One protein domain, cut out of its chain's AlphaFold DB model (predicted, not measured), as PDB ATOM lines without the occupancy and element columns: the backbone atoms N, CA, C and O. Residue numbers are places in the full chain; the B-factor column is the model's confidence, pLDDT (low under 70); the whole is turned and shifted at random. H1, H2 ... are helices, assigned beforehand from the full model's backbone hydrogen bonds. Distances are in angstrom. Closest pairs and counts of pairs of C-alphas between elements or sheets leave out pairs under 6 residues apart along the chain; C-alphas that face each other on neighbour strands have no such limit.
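AT A GLANCE: This is residues 1 to 51 and 114 to 197 of the 203 residues of an uncharacterized protein of Brenneria sp. EniD312 (UniProt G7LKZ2). What is the overall shape? One long helix, H6, makes the long axis, and five shorter helices cross it: H5 and H1 near its first residues, H4 at its middle, H2 and H3 farther on. H4 packs between H1 and H2. What is it made of? The printed part has 135 residues with six named helices, H1 to H6 in order, and no named strand; it is all helix, with mostly crossed packing. How tight is it? It is compact, with a radius of gyration of the C-alphas of 14.8 A, and only just elongated, spanning 49 by 32 by 27 A.

HOW THE PARTS SIT: What does H1, residues 2 to 14, touch? It touches H4, residues 135 to 145, at a steep tilt of 66 degrees, opposite ways; their closest C-alphas, of Ser 8 and Pro 135, are 4.4 A apart. What does H2, residues 29 to 46, touch? With residues 39 to 46 alone it touches H4, the closest C-alphas being those of Gly 43 and Thr 145, 4.2 A apart. With residues 38 to 46 alone it touches H3, residues 115 to 129, the closest C-alphas being those of Trp 42 and Ala 119, 4.9 A apart. Which helix is the hub? H6, residues 167 to 195, touches the five others, among them H5, residues 150 to 160, at a steep tilt of 58 degrees, with the C-alphas of Ala 154 and Cys 170 closest at 4.9 A. In all six helices every O i to N i+4 pair is within hydrogen-bond range.

IN THESE COORDINATES: Where does H1 begin? C-alpha 2 is at (10.844, 23.391, 57.613). How long are the longer helices? H2 measures 25.7 A, H3 21.2 A and H6 41.7 A, ending with C-alpha 195 at (-22.769, 27.753, 44.346).

THE WHOLE: Is anything missing? Residues 52 to 113 are not printed, and C-alphas 51 and 114 are 17.1 A apart across the cut. Which link is long? That from H1 to H2, with 14 residues. Where is confidence low? The pLDDT is under 70 in residues 1 to 4, 47 to 51, 114 to 118, 147 and 193 to 197.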
ATOM      1  N   MET A   1       7.565  24.962  60.236       47.03
ATOM      2  CA  MET A   1       7.531  25.112  58.761       47.03
ATOM      3  C   MET A   1       8.528  24.205  58.038       47.03
ATOM      4  O   MET A   1       8.060  23.387  57.263       47.03
ATOM      5  N   LYS A   2       9.847  24.245  58.316       55.88
ATOM      6  CA  LYS A   2      10.844  23.391  57.613       55.88
ATOM      7  C   LYS A   2      10.528  21.881  57.619       55.88
ATOM      8  O   LYS A   2      10.755  21.217  56.620       55.88
ATOM      9  N   THR A   3       9.969  21.349  58.707       62.97
ATOM     10  CA  THR A   3       9.641  19.917  58.859       62.97
ATOM     11  C   THR A   3       8.452  19.444  58.015       62.97
ATOM     12  O   THR A   3       8.464  18.319  57.525       62.97
ATOM     13  N   VAL A   4       7.434  20.290  57.818       63.59
ATOM     14  CA  VAL A   4       6.237  19.961  57.015       63.59
ATOM     15  C   VAL A   4       6.573  19.989  55.528       63.59
ATOM     16  O   VAL A   4       6.228  19.061  54.801       63.59
ATOM     17  N   GLN A   5       7.327  21.004  55.098       72.06
ATOM     18  CA  GLN A   5       7.808  21.103  53.724       72.06
ATOM     19  C   GLN A   5       8.663  19.879  53.361       72.06
ATOM     20  O   GLN A   5       8.406  19.236  52.347       72.06
ATOM     21  N   ASP A   6       9.614  19.491  54.220       84.94
ATOM     22  CA  ASP A   6      10.465  18.307  54.023       84.94
ATOM     23  C   ASP A   6       9.640  17.014  53.870       84.94
ATOM     24  O   ASP A   6       9.858  16.242  52.935       84.94
ATOM     25  N   LYS A   7       8.610  16.830  54.709       90.44
ATOM     26  CA  LYS A   7       7.671  15.700  54.616       90.44
ATOM     27  C   LYS A   7       6.922  15.678  53.278       90.44
ATOM     28  O   LYS A   7       6.812  14.617  52.668       90.44
ATOM     29  N   SER A   8       6.444  16.821  52.786       92.50
ATOM     30  CA  SER A   8       5.751  16.912  51.492       92.50
ATOM     31  C   SER A   8       6.642  16.506  50.315       92.50
ATOM     32  O   SER A   8       6.201  15.768  49.429       92.50
ATOM     33  N   TRP A   9       7.916  16.911  50.326       94.12
ATOM     34  CA  TRP A   9       8.893  16.492  49.317       94.12
ATOM     35  C   TRP A   9       9.233  14.998  49.403       94.12
ATOM     36  O   TRP A   9       9.367  14.347  48.365       94.12
ATOM     37  N   GLN A  10       9.304  14.427  50.610       94.81
ATOM     38  CA  GLN A  10       9.469  12.980  50.798       94.81
ATOM     39  C   GLN A  10       8.264  12.193  50.256       94.81
ATOM     40  O   GLN A  10       8.438  11.219  49.525       94.81
ATOM     41  N   VAL A  11       7.033  12.635  50.541       95.31
ATOM     42  CA  VAL A  11       5.820  12.006  49.988       95.31
ATOM     43  C   VAL A  11       5.834  12.060  48.459       95.31
ATOM     44  O   VAL A  11       5.533  11.061  47.801       95.31
ATOM     45  N   LEU A  12       6.238  13.196  47.881       95.81
ATOM     46  CA  LEU A  12       6.355  13.345  46.434       95.81
ATOM     47  C   LEU A  12       7.405  12.401  45.829       95.81
ATOM     48  O   LEU A  12       7.147  11.797  44.786       95.81
ATOM     49  N   ALA A  13       8.560  12.230  46.481       96.56
ATOM     50  CA  ALA A  13       9.609  11.306  46.043       96.56
ATOM     51  C   ALA A  13       9.069   9.876  45.878       96.56
ATOM     52  O   ALA A  13       9.276   9.236  44.842       96.56
ATOM     53  N   HIS A  14       8.299   9.408  46.861       96.38
ATOM     54  CA  HIS A  14       7.753   8.053  46.882       96.38
ATOM     55  C   HIS A  14       6.461   7.872  46.074       96.38
ATOM     56  O   HIS A  14       6.018   6.737  45.911       96.38
ATOM     57  N   ALA A  15       5.870   8.934  45.517       96.31
ATOM     58  CA  ALA A  15       4.656   8.827  44.713       96.31
ATOM     59  C   ALA A  15       4.927   8.063  43.397       96.31
ATOM     60  O   ALA A  15       5.659   8.566  42.540       96.31
ATOM     61  N   PRO A  16       4.338   6.870  43.176       94.50
ATOM     62  CA  PRO A  16       4.628   6.069  41.984       94.50
ATOM     63  C   PRO A  16       3.904   6.581  40.730       94.50
ATOM     64  O   PRO A  16       4.335   6.324  39.609       94.50
ATOM     65  N   ARG A  17       2.786   7.294  40.908       95.12
ATOM     66  CA  ARG A  17       1.927   7.816  39.836       95.12
ATOM     67  C   ARG A  17       1.148   9.035  40.319       95.12
ATOM     68  O   ARG A  17       0.861   9.137  41.509       95.12
ATOM     69  N   ARG A  18       0.701   9.892  39.394       95.25
ATOM     70  CA  ARG A  18      -0.083  11.108  39.704       95.25
ATOM     71  C   ARG A  18      -1.279  10.856  40.622       95.25
ATOM     72  O   ARG A  18      -1.500  11.626  41.544       95.25
ATOM     73  N   SER A  19      -2.036   9.778  40.403       93.44
ATOM     74  CA  SER A  19      -3.237   9.481  41.200       93.44
ATOM     75  C   SER A  19      -2.955   9.169  42.673       93.44
ATOM     76  O   SER A  19      -3.881   9.199  43.473       93.44
ATOM     77  N   TYR A  20      -1.697   8.901  43.040       94.06
ATOM     78  CA  TYR A  20      -1.280   8.769  44.437       94.06
ATOM     79  C   TYR A  20      -1.324  10.112  45.186       94.06
ATOM     80  O   TYR A  20      -1.488  10.137  46.398       94.06
ATOM     81  N   LEU A  21      -1.191  11.226  44.461       93.00
ATOM     82  CA  LEU A  21      -1.168  12.581  45.016       93.00
ATOM     83  C   LEU A  21      -2.562  13.226  45.074       93.00
ATOM     84  O   LEU A  21      -2.726  14.264  45.705       93.00
ATOM     85  N   GLY A  22      -3.561  12.638  44.408       90.56
ATOM     86  CA  GLY A  22      -4.930  13.151  44.390       90.56
ATOM     87  C   GLY A  22      -5.694  12.827  43.107       90.56
ATOM     88  O   GLY A  22      -5.149  12.303  42.129       90.56
ATOM     89  N   LYS A  23      -6.992  13.153  43.106       88.50
ATOM     90  CA  LYS A  23      -7.849  13.040  41.918       88.50
ATOM     91  C   LYS A  23      -7.576  14.217  40.982       88.50
ATOM     92  O   LYS A  23      -7.715  15.367  41.376       88.50
ATOM     93  N   TYR A  24      -7.223  13.924  39.732       90.62
ATOM     94  CA  TYR A  24      -7.017  14.945  38.705       90.62
ATOM     95  C   TYR A  24      -8.252  15.078  37.817       90.62
ATOM     96  O   TYR A  24      -8.611  14.124  37.121       90.62
ATOM     97  N   ARG A  25      -8.852  16.272  37.781       90.62
ATOM     98  CA  ARG A  25      -9.889  16.625  36.807       90.62
ATOM     99  C   ARG A  25      -9.260  17.480  35.709       90.62
ATOM    100  O   ARG A  25      -8.714  18.553  35.961       90.62
ATOM    101  N   ARG A  26      -9.280  16.974  34.474       89.00
ATOM    102  CA  ARG A  26      -8.565  17.594  33.353       89.00
ATOM    103  C   ARG A  26      -9.134  18.975  33.034       89.00
ATOM    104  O   ARG A  26     -10.317  19.095  32.736       89.00
ATOM    105  N   LEU A  27      -8.258  19.975  33.014       85.19
ATOM    106  CA  LEU A  27      -8.585  21.320  32.554       85.19
ATOM    107  C   LEU A  27      -8.464  21.423  31.029       85.19
ATOM    108  O   LEU A  27      -7.528  20.884  30.426       85.19
ATOM    109  N   LYS A  28      -9.385  22.157  30.397       81.94
ATOM    110  CA  LYS A  28      -9.216  22.640  29.021       81.94
ATOM    111  C   LYS A  28      -8.033  23.624  28.968       81.94
ATOM    112  O   LYS A  28      -7.751  24.292  29.964       81.94
ATOM    113  N   PRO A  29      -7.359  23.785  27.814       78.81
ATOM    114  CA  PRO A  29      -6.243  24.726  27.694       78.81
ATOM    115  C   PRO A  29      -6.586  26.165  28.108       78.81
ATOM    116  O   PRO A  29      -5.752  26.828  28.716       78.81
ATOM    117  N   SER A  30      -7.804  26.639  27.823       70.50
ATOM    118  CA  SER A  30      -8.290  27.957  28.256       70.50
ATOM    119  C   SER A  30      -8.419  28.061  29.775       70.50
ATOM    120  O   SER A  30      -7.846  28.970  30.365       70.50
ATOM    121  N   GLN A  31      -9.077  27.086  30.408       77.25
ATOM    122  CA  GLN A  31      -9.247  27.007  31.865       77.25
ATOM    123  C   GLN A  31      -7.896  26.981  32.588       77.25
ATOM    124  O   GLN A  31      -7.687  27.703  33.558       77.25
ATOM    125  N   ASN A  32      -6.943  26.196  32.074       81.88
ATOM    126  CA  ASN A  32      -5.603  26.126  32.650       81.88
ATOM    127  C   ASN A  32      -4.828  27.441  32.479       81.88
ATOM    128  O   ASN A  32      -4.154  27.869  33.407       81.88
ATOM    129  N   ARG A  33      -4.903  28.104  31.314       76.00
ATOM    130  CA  ARG A  33      -4.271  29.426  31.138       76.00
ATOM    131  C   ARG A  33      -4.847  30.449  32.110       76.00
ATOM    132  O   ARG A  33      -4.085  31.191  32.717       76.00
ATOM    133  N   TRP A  34      -6.163  30.436  32.268       76.56
ATOM    134  CA  TRP A  34      -6.866  31.346  33.154       76.56
ATOM    135  C   TRP A  34      -6.455  31.173  34.618       76.56
ATOM    136  O   TRP A  34      -5.919  32.109  35.203       76.56
ATOM    137  N   VAL A  35      -6.588  29.966  35.185       82.31
ATOM    138  CA  VAL A  35      -6.232  29.732  36.597       82.31
ATOM    139  C   VAL A  35      -4.750  30.013  36.866       82.31
ATOM    140  O   VAL A  35      -4.397  30.552  37.908       82.31
ATOM    141  N   ARG A  36      -3.863  29.732  35.897       85.69
ATOM    142  CA  ARG A  36      -2.433  30.062  36.004       85.69
ATOM    143  C   ARG A  36      -2.186  31.568  36.086       85.69
ATOM    144  O   ARG A  36      -1.257  31.957  36.780       85.69
ATOM    145  N   SER A  37      -2.975  32.389  35.392       77.56
ATOM    146  CA  SER A  37      -2.874  33.850  35.478       77.56
ATOM    147  C   SER A  37      -3.160  34.333  36.898       77.56
ATOM    148  O   SER A  37      -2.363  35.077  37.458       77.56
ATOM    149  N   LEU A  38      -4.245  33.837  37.502       80.25
ATOM    150  CA  LEU A  38      -4.650  34.195  38.865       80.25
ATOM    151  C   LEU A  38      -3.612  33.753  39.896       80.25
ATOM    152  O   LEU A  38      -3.209  34.525  40.758       80.25
ATOM    153  N   LEU A  39      -3.125  32.518  39.762       88.25
ATOM    154  CA  LEU A  39      -2.104  31.960  40.646       88.25
ATOM    155  C   LEU A  39      -0.751  32.667  40.510       88.25
ATOM    156  O   LEU A  39      -0.037  32.798  41.498       88.25
ATOM    157  N   ASN A  40      -0.393  33.155  39.320       83.94
ATOM    158  CA  ASN A  40       0.807  33.974  39.146       83.94
ATOM    159  C   ASN A  40       0.662  35.338  39.835       83.94
ATOM    160  O   ASN A  40       1.605  35.774  40.484       83.94
ATOM    161  N   HIS A  41      -0.502  35.987  39.721       78.38
ATOM    162  CA  HIS A  41      -0.758  37.270  40.381       78.38
ATOM    163  C   HIS A  41      -0.774  37.125  41.914       78.38
ATOM    164  O   HIS A  41      -0.083  37.855  42.625       78.38
ATOM    165  N   TRP A  42      -1.466  36.107  42.434       86.69
ATOM    166  CA  TRP A  42      -1.400  35.739  43.853       86.69
ATOM    167  C   TRP A  42       0.045  35.453  44.297       86.69
ATOM    168  O   TRP A  42       0.511  35.970  45.311       86.69
ATOM    169  N   GLY A  43       0.787  34.680  43.499       86.12
ATOM    170  CA  GLY A  43       2.185  34.350  43.753       86.12
ATOM    171  C   GLY A  43       3.098  35.575  43.803       86.12
ATOM    172  O   GLY A  43       3.976  35.627  44.659       86.12
ATOM    173  N   SER A  44       2.871  36.588  42.958       79.88
ATOM    174  CA  SER A  44       3.633  37.843  43.020       79.88
ATOM    175  C   SER A  44       3.383  38.636  44.300       79.88
ATOM    176  O   SER A  44       4.316  39.261  44.796       79.88
ATOM    177  N   PHE A  45       2.179  38.557  44.875       77.62
ATOM    178  CA  PHE A  45       1.844  39.254  46.118       77.62
ATOM    179  C   PHE A  45       2.469  38.576  47.352       77.62
ATOM    180  O   PHE A  45       3.069  39.233  48.197       77.62
ATOM    181  N   TYR A  46       2.397  37.243  47.440       75.69
ATOM    182  CA  TYR A  46       2.901  36.485  48.599       75.69
ATOM    183  C   TYR A  46       4.354  35.997  48.469       75.69
ATOM    184  O   TYR A  46       4.937  35.491  49.428       75.69
ATOM    185  N   GLY A  47       4.940  36.096  47.277       65.69
ATOM    186  CA  GLY A  47       6.205  35.459  46.921       65.69
ATOM    187  C   GLY A  47       7.466  36.298  47.085       65.69
ATOM    188  O   GLY A  47       8.568  35.757  46.982       65.69
ATOM    189  N   GLY A  48       7.337  37.609  47.315       52.38
ATOM    190  CA  GLY A  48       8.474  38.532  47.466       52.38
ATOM    191  C   GLY A  48       9.417  38.602  46.252       52.38
ATOM    192  O   GLY A  48      10.490  39.194  46.325       52.38
ATOM    193  N   SER A  49       9.048  37.974  45.134       46.47
ATOM    194  CA  SER A  49       9.774  38.022  43.871       46.47
ATOM    195  C   SER A  49       9.441  39.356  43.220       46.47
ATOM    196  O   SER A  49       8.273  39.593  42.928       46.47
ATOM    197  N   GLY A  50      10.452  40.205  43.002       43.41
ATOM    198  CA  GLY A  50      10.354  41.514  42.349       43.41
ATOM    199  C   GLY A  50       9.877  41.425  40.899       43.41
ATOM    200  O   GLY A  50      10.622  41.713  39.978       43.41
ATOM    201  N   THR A  51       8.631  41.007  40.708       41.25
ATOM    202  CA  THR A  51       7.836  41.038  39.480       41.25
ATOM    203  C   THR A  51       6.720  42.075  39.612       41.25
ATOM    204  O   THR A  51       5.731  42.010  38.888       41.25
ATOM    205  N   GLY A 114      -8.226  46.654  46.650       58.59
ATOM    206  CA  GLY A 114      -6.819  46.729  46.256       58.59
ATOM    207  C   GLY A 114      -6.257  45.332  45.971       58.59
ATOM    208  O   GLY A 114      -6.829  44.332  46.408       58.59
ATOM    209  N   ASP A 115      -5.108  45.262  45.297       65.19
ATOM    210  CA  ASP A 115      -4.410  44.006  44.952       65.19
ATOM    211  C   ASP A 115      -4.246  43.047  46.160       65.19
ATOM    212  O   ASP A 115      -4.243  41.824  46.013       65.19
ATOM    213  N   GLU A 116      -4.179  43.587  47.383       67.50
ATOM    214  CA  GLU A 116      -4.133  42.825  48.640       67.50
ATOM    215  C   GLU A 116      -5.414  42.023  48.922       67.50
ATOM    216  O   GLU A 116      -5.350  40.858  49.318       67.50
ATOM    217  N   GLU A 117      -6.588  42.611  48.700       64.12
ATOM    218  CA  GLU A 117      -7.871  41.940  48.909       64.12
ATOM    219  C   GLU A 117      -8.105  40.845  47.854       64.12
ATOM    220  O   GLU A 117      -8.627  39.772  48.177       64.12
ATOM    221  N   GLU A 118      -7.664  41.079  46.611       67.06
ATOM    222  CA  GLU A 118      -7.678  40.089  45.527       67.06
ATOM    223  C   GLU A 118      -6.782  38.886  45.850       67.06
ATOM    224  O   GLU A 118      -7.199  37.725  45.750       67.06
ATOM    225  N   ALA A 119      -5.551  39.154  46.292       74.31
ATOM    226  CA  ALA A 119      -4.612  38.122  46.701       74.31
ATOM    227  C   ALA A 119      -5.139  37.340  47.917       74.31
ATOM    228  O   ALA A 119      -5.082  36.107  47.924       74.31
ATOM    229  N   ALA A 120      -5.730  38.021  48.903       75.62
ATOM    230  CA  ALA A 120      -6.332  37.386  50.071       75.62
ATOM    231  C   ALA A 120      -7.541  36.510  49.712       75.62
ATOM    232  O   ALA A 120      -7.753  35.467  50.335       75.62
ATOM    233  N   PHE A 121      -8.343  36.897  48.716       77.19
ATOM    234  CA  PHE A 121      -9.413  36.048  48.194       77.19
ATOM    235  C   PHE A 121      -8.853  34.760  47.579       77.19
ATOM    236  O   PHE A 121      -9.297  33.669  47.943       77.19
ATOM    237  N   MET A 122      -7.835  34.865  46.722       82.69
ATOM    238  CA  MET A 122      -7.197  33.678  46.148       82.69
ATOM    239  C   MET A 122      -6.549  32.783  47.202       82.69
ATOM    240  O   MET A 122      -6.673  31.566  47.102       82.69
ATOM    241  N   GLU A 123      -5.922  33.353  48.234       86.75
ATOM    242  CA  GLU A 123      -5.379  32.578  49.353       86.75
ATOM    243  C   GLU A 123      -6.476  31.737  50.023       86.75
ATOM    244  O   GLU A 123      -6.287  30.541  50.242       86.75
ATOM    245  N   ARG A 124      -7.663  32.314  50.271       85.44
ATOM    246  CA  ARG A 124      -8.805  31.563  50.828       85.44
ATOM    247  C   ARG A 124      -9.232  30.410  49.919       85.44
ATOM    248  O   ARG A 124      -9.397  29.294  50.405       85.44
ATOM    249  N   MET A 125      -9.351  30.656  48.613       85.25
ATOM    250  CA  MET A 125      -9.727  29.627  47.632       85.25
ATOM    251  C   MET A 125      -8.700  28.493  47.563       85.25
ATOM    252  O   MET A 125      -9.064  27.316  47.523       85.25
ATOM    253  N   ILE A 126      -7.407  28.821  47.607       91.31
ATOM    254  CA  ILE A 126      -6.330  27.827  47.649       91.31
ATOM    255  C   ILE A 126      -6.435  27.000  48.933       91.31
ATOM    256  O   ILE A 126      -6.418  25.774  48.865       91.31
ATOM    257  N   LEU A 127      -6.590  27.633  50.098       90.44
ATOM    258  CA  LEU A 127      -6.699  26.923  51.375       90.44
ATOM    259  C   LEU A 127      -7.948  26.028  51.452       90.44
ATOM    260  O   LEU A 127      -7.878  24.945  52.026       90.44
ATOM    261  N   GLN A 128      -9.061  26.427  50.833       89.44
ATOM    262  CA  GLN A 128     -10.274  25.608  50.709       89.44
ATOM    263  C   GLN A 128     -10.087  24.410  49.763       89.44
ATOM    264  O   GLN A 128     -10.733  23.376  49.932       89.44
ATOM    265  N   SER A 129      -9.174  24.515  48.793       92.12
ATOM    266  CA  SER A 129      -8.904  23.467  47.799       92.12
ATOM    267  C   SER A 129      -8.102  22.280  48.349       92.12
ATOM    268  O   SER A 129      -8.067  21.219  47.719       92.12
ATOM    269  N   PHE A 130      -7.416  22.429  49.492       91.69
ATOM    270  CA  PHE A 130      -6.471  21.426  49.993       91.69
ATOM    271  C   PHE A 130      -6.608  21.137  51.487       91.69
ATOM    272  O   PHE A 130      -6.965  21.981  52.301       91.69
ATOM    273  N   SER A 131      -6.227  19.920  51.875       85.81
ATOM    274  CA  SER A 131      -6.004  19.571  53.276       85.81
ATOM    275  C   SER A 131      -4.657  20.112  53.776       85.81
ATOM    276  O   SER A 131      -3.714  20.284  53.000       85.81
ATOM    277  N   LYS A 132      -4.546  20.321  55.097       75.25
ATOM    278  CA  LYS A 132      -3.369  20.922  55.762       75.25
ATOM    279  C   LYS A 132      -2.035  20.211  55.487       75.25
ATOM    280  O   LYS A 132      -0.994  20.848  55.563       75.25
ATOM    281  N   ASP A 133      -2.064  18.920  55.154       81.88
ATOM    282  CA  ASP A 133      -0.874  18.089  54.909       81.88
ATOM    283  C   ASP A 133      -0.696  17.708  53.428       81.88
ATOM    284  O   ASP A 133      -0.003  16.744  53.097       81.88
ATOM    285  N   SER A 134      -1.361  18.419  52.514       89.44
ATOM    286  CA  SER A 134      -1.302  18.108  51.090       89.44
ATOM    287  C   SER A 134       0.084  18.427  50.501       89.44
ATOM    288  O   SER A 134       0.466  19.600  50.438       89.44
ATOM    289  N   PRO A 135       0.828  17.436  49.962       93.12
ATOM    290  CA  PRO A 135       2.064  17.721  49.236       93.12
ATOM    291  C   PRO A 135       1.787  18.544  47.971       93.12
ATOM    292  O   PRO A 135       2.614  19.344  47.550       93.12
ATOM    293  N   VAL A 136       0.601  18.400  47.374       95.81
ATOM    294  CA  VAL A 136       0.194  19.196  46.211       95.81
ATOM    295  C   VAL A 136       0.122  20.682  46.567       95.81
ATOM    296  O   VAL A 136       0.613  21.496  45.789       95.81
ATOM    297  N   TYR A 137      -0.419  21.026  47.744       93.94
ATOM    298  CA  TYR A 137      -0.479  22.409  48.225       93.94
ATOM    299  C   TYR A 137       0.919  22.993  48.420       93.94
ATOM    300  O   TYR A 137       1.228  24.029  47.845       93.94
ATOM    301  N   GLU A 138       1.785  22.305  49.168       92.00
ATOM    302  CA  GLU A 138       3.128  22.807  49.485       92.00
ATOM    303  C   GLU A 138       3.978  23.018  48.222       92.00
ATOM    304  O   GLU A 138       4.555  24.089  48.029       92.00
ATOM    305  N   ILE A 139       4.015  22.029  47.321       94.25
ATOM    306  CA  ILE A 139       4.775  22.134  46.069       94.25
ATOM    307  C   ILE A 139       4.146  23.165  45.118       94.25
ATOM    308  O   ILE A 139       4.874  23.917  44.469       94.25
ATOM    309  N   GLY A 140       2.815  23.233  45.025       94.19
ATOM    310  CA  GLY A 140       2.124  24.219  44.192       94.19
ATOM    311  C   GLY A 140       2.333  25.654  44.681       94.19
ATOM    312  O   GLY A 140       2.702  26.520  43.888       94.19
ATOM    313  N   ARG A 141       2.204  25.891  45.993       92.06
ATOM    314  CA  ARG A 141       2.509  27.178  46.632       92.06
ATOM    315  C   ARG A 141       3.941  27.593  46.334       92.06
ATOM    316  O   ARG A 141       4.159  28.710  45.874       92.06
ATOM    317  N   ASP A 142       4.911  26.703  46.540       90.81
ATOM    318  CA  ASP A 142       6.326  26.998  46.296       90.81
ATOM    319  C   ASP A 142       6.608  27.355  44.825       90.81
ATOM    320  O   ASP A 142       7.433  28.229  44.555       90.81
ATOM    321  N   TYR A 143       5.935  26.695  43.877       92.88
ATOM    322  CA  TYR A 143       6.068  26.980  42.445       92.88
ATOM    323  C   TYR A 143       5.643  28.415  42.110       92.88
ATOM    324  O   TYR A 143       6.392  29.130  41.443       92.88
ATOM    325  N   TYR A 144       4.476  28.840  42.597       90.88
ATOM    326  CA  TYR A 144       3.895  30.146  42.277       90.88
ATOM    327  C   TYR A 144       4.479  31.307  43.088       90.88
ATOM    328  O   TYR A 144       4.626  32.396  42.551       90.88
ATOM    329  N   THR A 145       4.860  31.086  44.349       87.88
ATOM    330  CA  THR A 145       5.393  32.154  45.221       87.88
ATOM    331  C   THR A 145       6.887  32.397  45.004       87.88
ATOM    332  O   THR A 145       7.326  33.532  44.886       87.88
ATOM    333  N   TRP A 146       7.701  31.351  44.856       83.00
ATOM    334  CA  TRP A 146       9.153  31.516  44.673       83.00
ATOM    335  C   TRP A 146       9.575  31.576  43.199       83.00
ATOM    336  O   TRP A 146      10.772  31.600  42.912       83.00
ATOM    337  N   ASN A 147       8.612  31.523  42.270       68.00
ATOM    338  CA  ASN A 147       8.820  31.470  40.820       68.00
ATOM    339  C   ASN A 147       9.876  30.425  40.393       68.00
ATOM    340  O   ASN A 147      10.736  30.654  39.536       68.00
ATOM    341  N   LYS A 148       9.859  29.251  41.035       81.44
ATOM    342  CA  LYS A 148      10.833  28.192  40.749       81.44
ATOM    343  C   LYS A 148      10.443  27.470  39.464       81.44
ATOM    344  O   LYS A 148       9.324  26.989  39.315       81.44
ATOM    345  N   SER A 149      11.393  27.298  38.545       91.19
ATOM    346  CA  SER A 149      11.152  26.459  37.369       91.19
ATOM    347  C   SER A 149      10.948  24.993  37.771       91.19
ATOM    348  O   SER A 149      11.558  24.504  38.726       91.19
ATOM    349  N   ILE A 150      10.144  24.255  36.994       94.62
ATOM    350  CA  ILE A 150       9.927  22.811  37.205       94.62
ATOM    351  C   ILE A 150      11.267  22.067  37.256       94.62
ATOM    352  O   ILE A 150      11.457  21.200  38.102       94.62
ATOM    353  N   ALA A 151      12.221  22.440  36.398       94.75
ATOM    354  CA  ALA A 151      13.553  21.846  36.376       94.75
ATOM    355  C   ALA A 151      14.360  22.146  37.653       94.75
ATOM    356  O   ALA A 151      15.081  21.281  38.142       94.75
ATOM    357  N   ALA A 152      14.262  23.353  38.220       94.19
ATOM    358  CA  ALA A 152      14.920  23.672  39.489       94.19
ATOM    359  C   ALA A 152      14.323  22.858  40.650       94.19
ATOM    360  O   ALA A 152      15.059  22.256  41.428       94.19
ATOM    361  N   MET A 153      12.993  22.772  40.718       95.94
ATOM    362  CA  MET A 153      12.285  21.968  41.718       95.94
ATOM    363  C   MET A 153      12.577  20.470  41.574       95.94
ATOM    364  O   MET A 153      12.778  19.783  42.571       95.94
ATOM    365  N   ALA A 154      12.654  19.960  40.344       96.88
ATOM    366  CA  ALA A 154      12.977  18.564  40.067       96.88
ATOM    367  C   ALA A 154      14.420  18.216  40.452       96.88
ATOM    368  O   ALA A 154      14.650  17.166  41.049       96.88
ATOM    369  N   ARG A 155      15.382  19.108  40.174       96.12
ATOM    370  CA  ARG A 155      16.775  18.960  40.624       96.12
ATOM    371  C   ARG A 155      16.878  18.958  42.148       96.12
ATOM    372  O   ARG A 155      17.586  18.123  42.699       96.12
ATOM    373  N   TRP A 156      16.125  19.826  42.826       94.94
ATOM    374  CA  TRP A 156      16.038  19.826  44.290       94.94
ATOM    375  C   TRP A 156      15.462  18.513  44.838       94.94
ATOM    376  O   TRP A 156      16.075  17.888  45.704       94.94
ATOM    377  N   LEU A 157      14.327  18.059  44.291       96.25
ATOM    378  CA  LEU A 157      13.708  16.782  44.648       96.25
ATOM    379  C   LEU A 157      14.700  15.624  44.483       96.25
ATOM    380  O   LEU A 157      14.856  14.821  45.400       96.25
ATOM    381  N   ASN A 158      15.389  15.564  43.340       97.00
ATOM    382  CA  ASN A 158      16.361  14.519  43.039       97.00
ATOM    383  C   ASN A 158      17.540  14.529  44.017       97.00
ATOM    384  O   ASN A 158      17.829  13.508  44.630       97.00
ATOM    385  N   TYR A 159      18.169  15.690  44.209       95.81
ATOM    386  CA  TYR A 159      19.344  15.830  45.064       95.81
ATOM    387  C   TYR A 159      19.050  15.495  46.530       95.81
ATOM    388  O   TYR A 159      19.853  14.839  47.189       95.81
ATOM    389  N   LYS A 160      17.907  15.958  47.052       95.50
ATOM    390  CA  LYS A 160      17.641  15.932  48.493       95.50
ATOM    391  C   LYS A 160      16.808  14.737  48.957       95.50
ATOM    392  O   LYS A 160      17.051  14.236  50.050       95.50
ATOM    393  N   HIS A 161      15.834  14.298  48.161       95.44
ATOM    394  CA  HIS A 161      14.810  13.341  48.609       95.44
ATOM    395  C   HIS A 161      14.701  12.095  47.729       95.44
ATOM    396  O   HIS A 161      14.240  11.058  48.197       95.44
ATOM    397  N   ALA A 162      15.099  12.188  46.460       96.25
ATOM    398  CA  ALA A 162      14.886  11.137  45.477       96.25
ATOM    399  C   ALA A 162      16.127  10.846  44.609       96.25
ATOM    400  O   ALA A 162      16.007  10.843  43.379       96.25
ATOM    401  N   PRO A 163      17.305  10.561  45.205       96.06
ATOM    402  CA  PRO A 163      18.518  10.255  44.436       96.06
ATOM    403  C   PRO A 163      18.393   8.950  43.632       96.06
ATOM    404  O   PRO A 163      19.150   8.709  42.701       96.06
ATOM    405  N   PHE A 164      17.411   8.115  43.977       96.62
ATOM    406  CA  PHE A 164      17.070   6.865  43.297       96.62
ATOM    407  C   PHE A 164      16.159   7.051  42.070       96.62
ATOM    408  O   PHE A 164      15.827   6.073  41.403       96.62
ATOM    409  N   LEU A 165      15.712   8.275  41.781       97.38
ATOM    410  CA  LEU A 165      14.921   8.584  40.592       97.38
ATOM    411  C   LEU A 165      15.786   9.226  39.511       97.38
ATOM    412  O   LEU A 165      16.775   9.899  39.784       97.38
ATOM    413  N   THR A 166      15.363   9.074  38.263       97.25
ATOM    414  CA  THR A 166      15.908   9.863  37.153       97.25
ATOM    415  C   THR A 166      15.382  11.299  37.199       97.25
ATOM    416  O   THR A 166      14.282  11.558  37.695       97.25
ATOM    417  N   GLU A 167      16.112  12.240  36.600       94.75
ATOM    418  CA  GLU A 167      15.665  13.637  36.503       94.75
ATOM    419  C   GLU A 167      14.281  13.753  35.845       94.75
ATOM    420  O   GLU A 167      13.413  14.467  36.345       94.75
ATOM    421  N   LYS A 168      14.021  12.975  34.785       96.69
ATOM    422  CA  LYS A 168      12.709  12.925  34.120       96.69
ATOM    423  C   LYS A 168      11.589  12.510  35.080       96.69
ATOM    424  O   LYS A 168      10.541  13.146  35.108       96.69
ATOM    425  N   GLN A 169      11.819  11.488  35.901       97.94
ATOM    426  CA  GLN A 169      10.848  11.035  36.902       97.94
ATOM    427  C   GLN A 169      10.583  12.088  37.988       97.94
ATOM    428  O   GLN A 169       9.464  12.158  38.507       97.94
ATOM    429  N   CYS A 170      11.582  12.902  38.329       97.88
ATOM    430  CA  CYS A 170      11.421  14.044  39.228       97.88
ATOM    431  C   CYS A 170      10.640  15.186  38.561       97.88
ATOM    432  O   CYS A 170       9.743  15.755  39.184       97.88
ATOM    433  N   VAL A 171      10.916  15.486  37.288       98.00
ATOM    434  CA  VAL A 171      10.163  16.471  36.491       98.00
ATOM    435  C   VAL A 171       8.688  16.086  36.397       98.00
ATOM    436  O   VAL A 171       7.825  16.934  36.625       98.00
ATOM    437  N   ASP A 172       8.389  14.815  36.120       98.00
ATOM    438  CA  ASP A 172       7.014  14.318  36.036       98.00
ATOM    439  C   ASP A 172       6.271  14.496  37.367       98.00
ATOM    440  O   ASP A 172       5.144  14.983  37.379       98.00
ATOM    441  N   ARG A 173       6.918  14.193  38.499       98.06
ATOM    442  CA  ARG A 173       6.350  14.372  39.846       98.06
ATOM    443  C   ARG A 173       6.022  15.825  40.166       98.06
ATOM    444  O   ARG A 173       4.915  16.121  40.609       98.06
ATOM    445  N   VAL A 174       6.951  16.743  39.902       97.56
ATOM    446  CA  VAL A 174       6.702  18.180  40.098       97.56
ATOM    447  C   VAL A 174       5.563  18.651  39.187       97.56
ATOM    448  O   VAL A 174       4.663  19.357  39.641       97.56
ATOM    449  N   ARG A 175       5.543  18.209  37.921       97.25
ATOM    450  CA  ARG A 175       4.451  18.515  36.986       97.25
ATOM    451  C   ARG A 175       3.105  17.999  37.495       97.25
ATOM    452  O   ARG A 175       2.124  18.730  37.405       97.25
ATOM    453  N   TRP A 176       3.046  16.790  38.056       97.69
ATOM    454  CA  TRP A 176       1.824  16.238  38.646       97.69
ATOM    455  C   TRP A 176       1.270  17.119  39.758       97.69
ATOM    456  O   TRP A 176       0.068  17.377  39.760       97.69
ATOM    457  N   CYS A 177       2.123  17.602  40.668       96.88
ATOM    458  CA  CYS A 177       1.691  18.527  41.714       96.88
ATOM    459  C   CYS A 177       1.119  19.814  41.121       96.88
ATOM    460  O   CYS A 177       0.034  20.215  41.514       96.88
ATOM    461  N   ILE A 178       1.784  20.430  40.141       96.00
ATOM    462  CA  ILE A 178       1.297  21.679  39.533       96.00
ATOM    463  C   ILE A 178      -0.041  21.460  38.806       96.00
ATOM    464  O   ILE A 178      -0.959  22.263  38.931       96.00
ATOM    465  N   GLU A 179      -0.189  20.357  38.070       96.31
ATOM    466  CA  GLU A 179      -1.447  20.020  37.389       96.31
ATOM    467  C   GLU A 179      -2.598  19.777  38.373       96.31
ATOM    468  O   GLU A 179      -3.709  20.258  38.150       96.31
ATOM    469  N   LEU A 180      -2.340  19.031  39.451       97.06
ATOM    470  CA  LEU A 180      -3.319  18.783  40.510       97.06
ATOM    471  C   LEU A 180      -3.675  20.069  41.250       97.06
ATOM    472  O   LEU A 180      -4.849  20.293  41.525       97.06
ATOM    473  N   PHE A 181      -2.683  20.916  41.516       96.62
ATOM    474  CA  PHE A 181      -2.879  22.184  42.198       96.62
ATOM    475  C   PHE A 181      -3.804  23.096  41.389       96.62
ATOM    476  O   PHE A 181      -4.853  23.512  41.871       96.62
ATOM    477  N   ASN A 182      -3.475  23.308  40.113       95.19
ATOM    478  CA  ASN A 182      -4.268  24.137  39.206       95.19
ATOM    479  C   ASN A 182      -5.683  23.592  39.017       95.19
ATOM    480  O   ASN A 182      -6.637  24.360  38.949       95.19
ATOM    481  N   SER A 183      -5.813  22.267  38.902       95.31
ATOM    482  CA  SER A 183      -7.103  21.590  38.768       95.31
ATOM    483  C   SER A 183      -7.981  21.827  39.994       95.31
ATOM    484  O   SER A 183      -9.111  22.280  39.836       95.31
ATOM    485  N   ALA A 184      -7.458  21.573  41.197       95.25
ATOM    486  CA  ALA A 184      -8.203  21.738  42.439       95.25
ATOM    487  C   ALA A 184      -8.659  23.190  42.628       95.25
ATOM    488  O   ALA A 184      -9.855  23.426  42.758       95.25
ATOM    489  N   VAL A 185      -7.736  24.151  42.503       92.75
ATOM    490  CA  VAL A 185      -8.053  25.582  42.645       92.75
ATOM    491  C   VAL A 185      -9.084  26.031  41.616       92.75
ATOM    492  O   VAL A 185     -10.014  26.745  41.968       92.75
ATOM    493  N   TYR A 186      -8.965  25.596  40.355       87.25
ATOM    494  CA  TYR A 186      -9.944  25.949  39.326       87.25
ATOM    495  C   TYR A 186     -11.352  25.489  39.701       87.25
ATOM    496  O   TYR A 186     -12.286  26.270  39.571       87.25
ATOM    497  N   PHE A 187     -11.513  24.236  40.134       85.44
ATOM    498  CA  PHE A 187     -12.841  23.713  40.450       85.44
ATOM    499  C   PHE A 187     -13.395  24.277  41.749       85.44
ATOM    500  O   PHE A 187     -14.566  24.606  41.760       85.44
ATOM    501  N   THR A 188     -12.584  24.489  42.784       87.31
ATOM    502  CA  THR A 188     -13.043  25.180  43.999       87.31
ATOM    503  C   THR A 188     -13.479  26.607  43.693       87.31
ATOM    504  O   THR A 188     -14.558  27.008  44.102       87.31
ATOM    505  N   LEU A 189     -12.692  27.348  42.910       79.44
ATOM    506  CA  LEU A 189     -13.050  28.699  42.490       79.44
ATOM    507  C   LEU A 189     -14.315  28.701  41.625       79.44
ATOM    508  O   LEU A 189     -15.176  29.553  41.789       79.44
ATOM    509  N   PHE A 190     -14.438  27.748  40.704       74.69
ATOM    510  CA  PHE A 190     -15.618  27.624  39.855       74.69
ATOM    511  C   PHE A 190     -16.864  27.252  40.661       74.69
ATOM    512  O   PHE A 190     -17.920  27.827  40.430       74.69
ATOM    513  N   ASP A 191     -16.738  26.315  41.598       74.69
ATOM    514  CA  ASP A 191     -17.830  25.878  42.457       74.69
ATOM    515  C   ASP A 191     -18.241  27.005  43.407       74.69
ATOM    516  O   ASP A 191     -19.433  27.198  43.583       74.69
ATOM    517  N   GLU A 192     -17.313  27.796  43.953       72.31
ATOM    518  CA  GLU A 192     -17.634  28.983  44.760       72.31
ATOM    519  C   GLU A 192     -18.406  30.015  43.925       72.31
ATOM    520  O   GLU A 192     -19.485  30.452  44.309       72.31
ATOM    521  N   LEU A 193     -17.914  30.319  42.718       65.06
ATOM    522  CA  LEU A 193     -18.569  31.249  41.794       65.06
ATOM    523  C   LEU A 193     -19.950  30.767  41.318       65.06
ATOM    524  O   LEU A 193     -20.762  31.601  40.935       65.06
ATOM    525  N   CYS A 194     -20.205  29.452  41.294       56.09
ATOM    526  CA  CYS A 194     -21.485  28.874  40.857       56.09
ATOM    527  C   CYS A 194     -22.434  28.519  42.016       56.09
ATOM    528  O   CYS A 194     -23.644  28.502  41.824       56.09
ATOM    529  N   SER A 195     -21.933  28.174  43.204       51.75
ATOM    530  CA  SER A 195     -22.769  27.753  44.346       51.75
ATOM    531  C   SER A 195     -23.531  28.931  44.942       51.75
ATOM    532  O   SER A 195     -24.658  28.760  45.405       51.75
ATOM    533  N   GLU A 196     -22.978  30.139  44.825       43.31
ATOM    534  CA  GLU A 196     -23.705  31.379  45.104       43.31
ATOM    535  C   GLU A 196     -24.986  31.532  44.248       43.31
ATOM    536  O   GLU A 196     -25.950  32.171  44.685       43.31
ATOM    537  N   ASP A 197     -25.060  30.885  43.078       37.53
ATOM    538  CA  ASP A 197     -26.237  30.915  42.197       37.53
ATOM    539  C   ASP A 197     -27.349  29.936  42.635       37.53
ATOM    540  O   ASP A 197     -28.509  30.120  42.270       37.53
TER     541      ASP A 197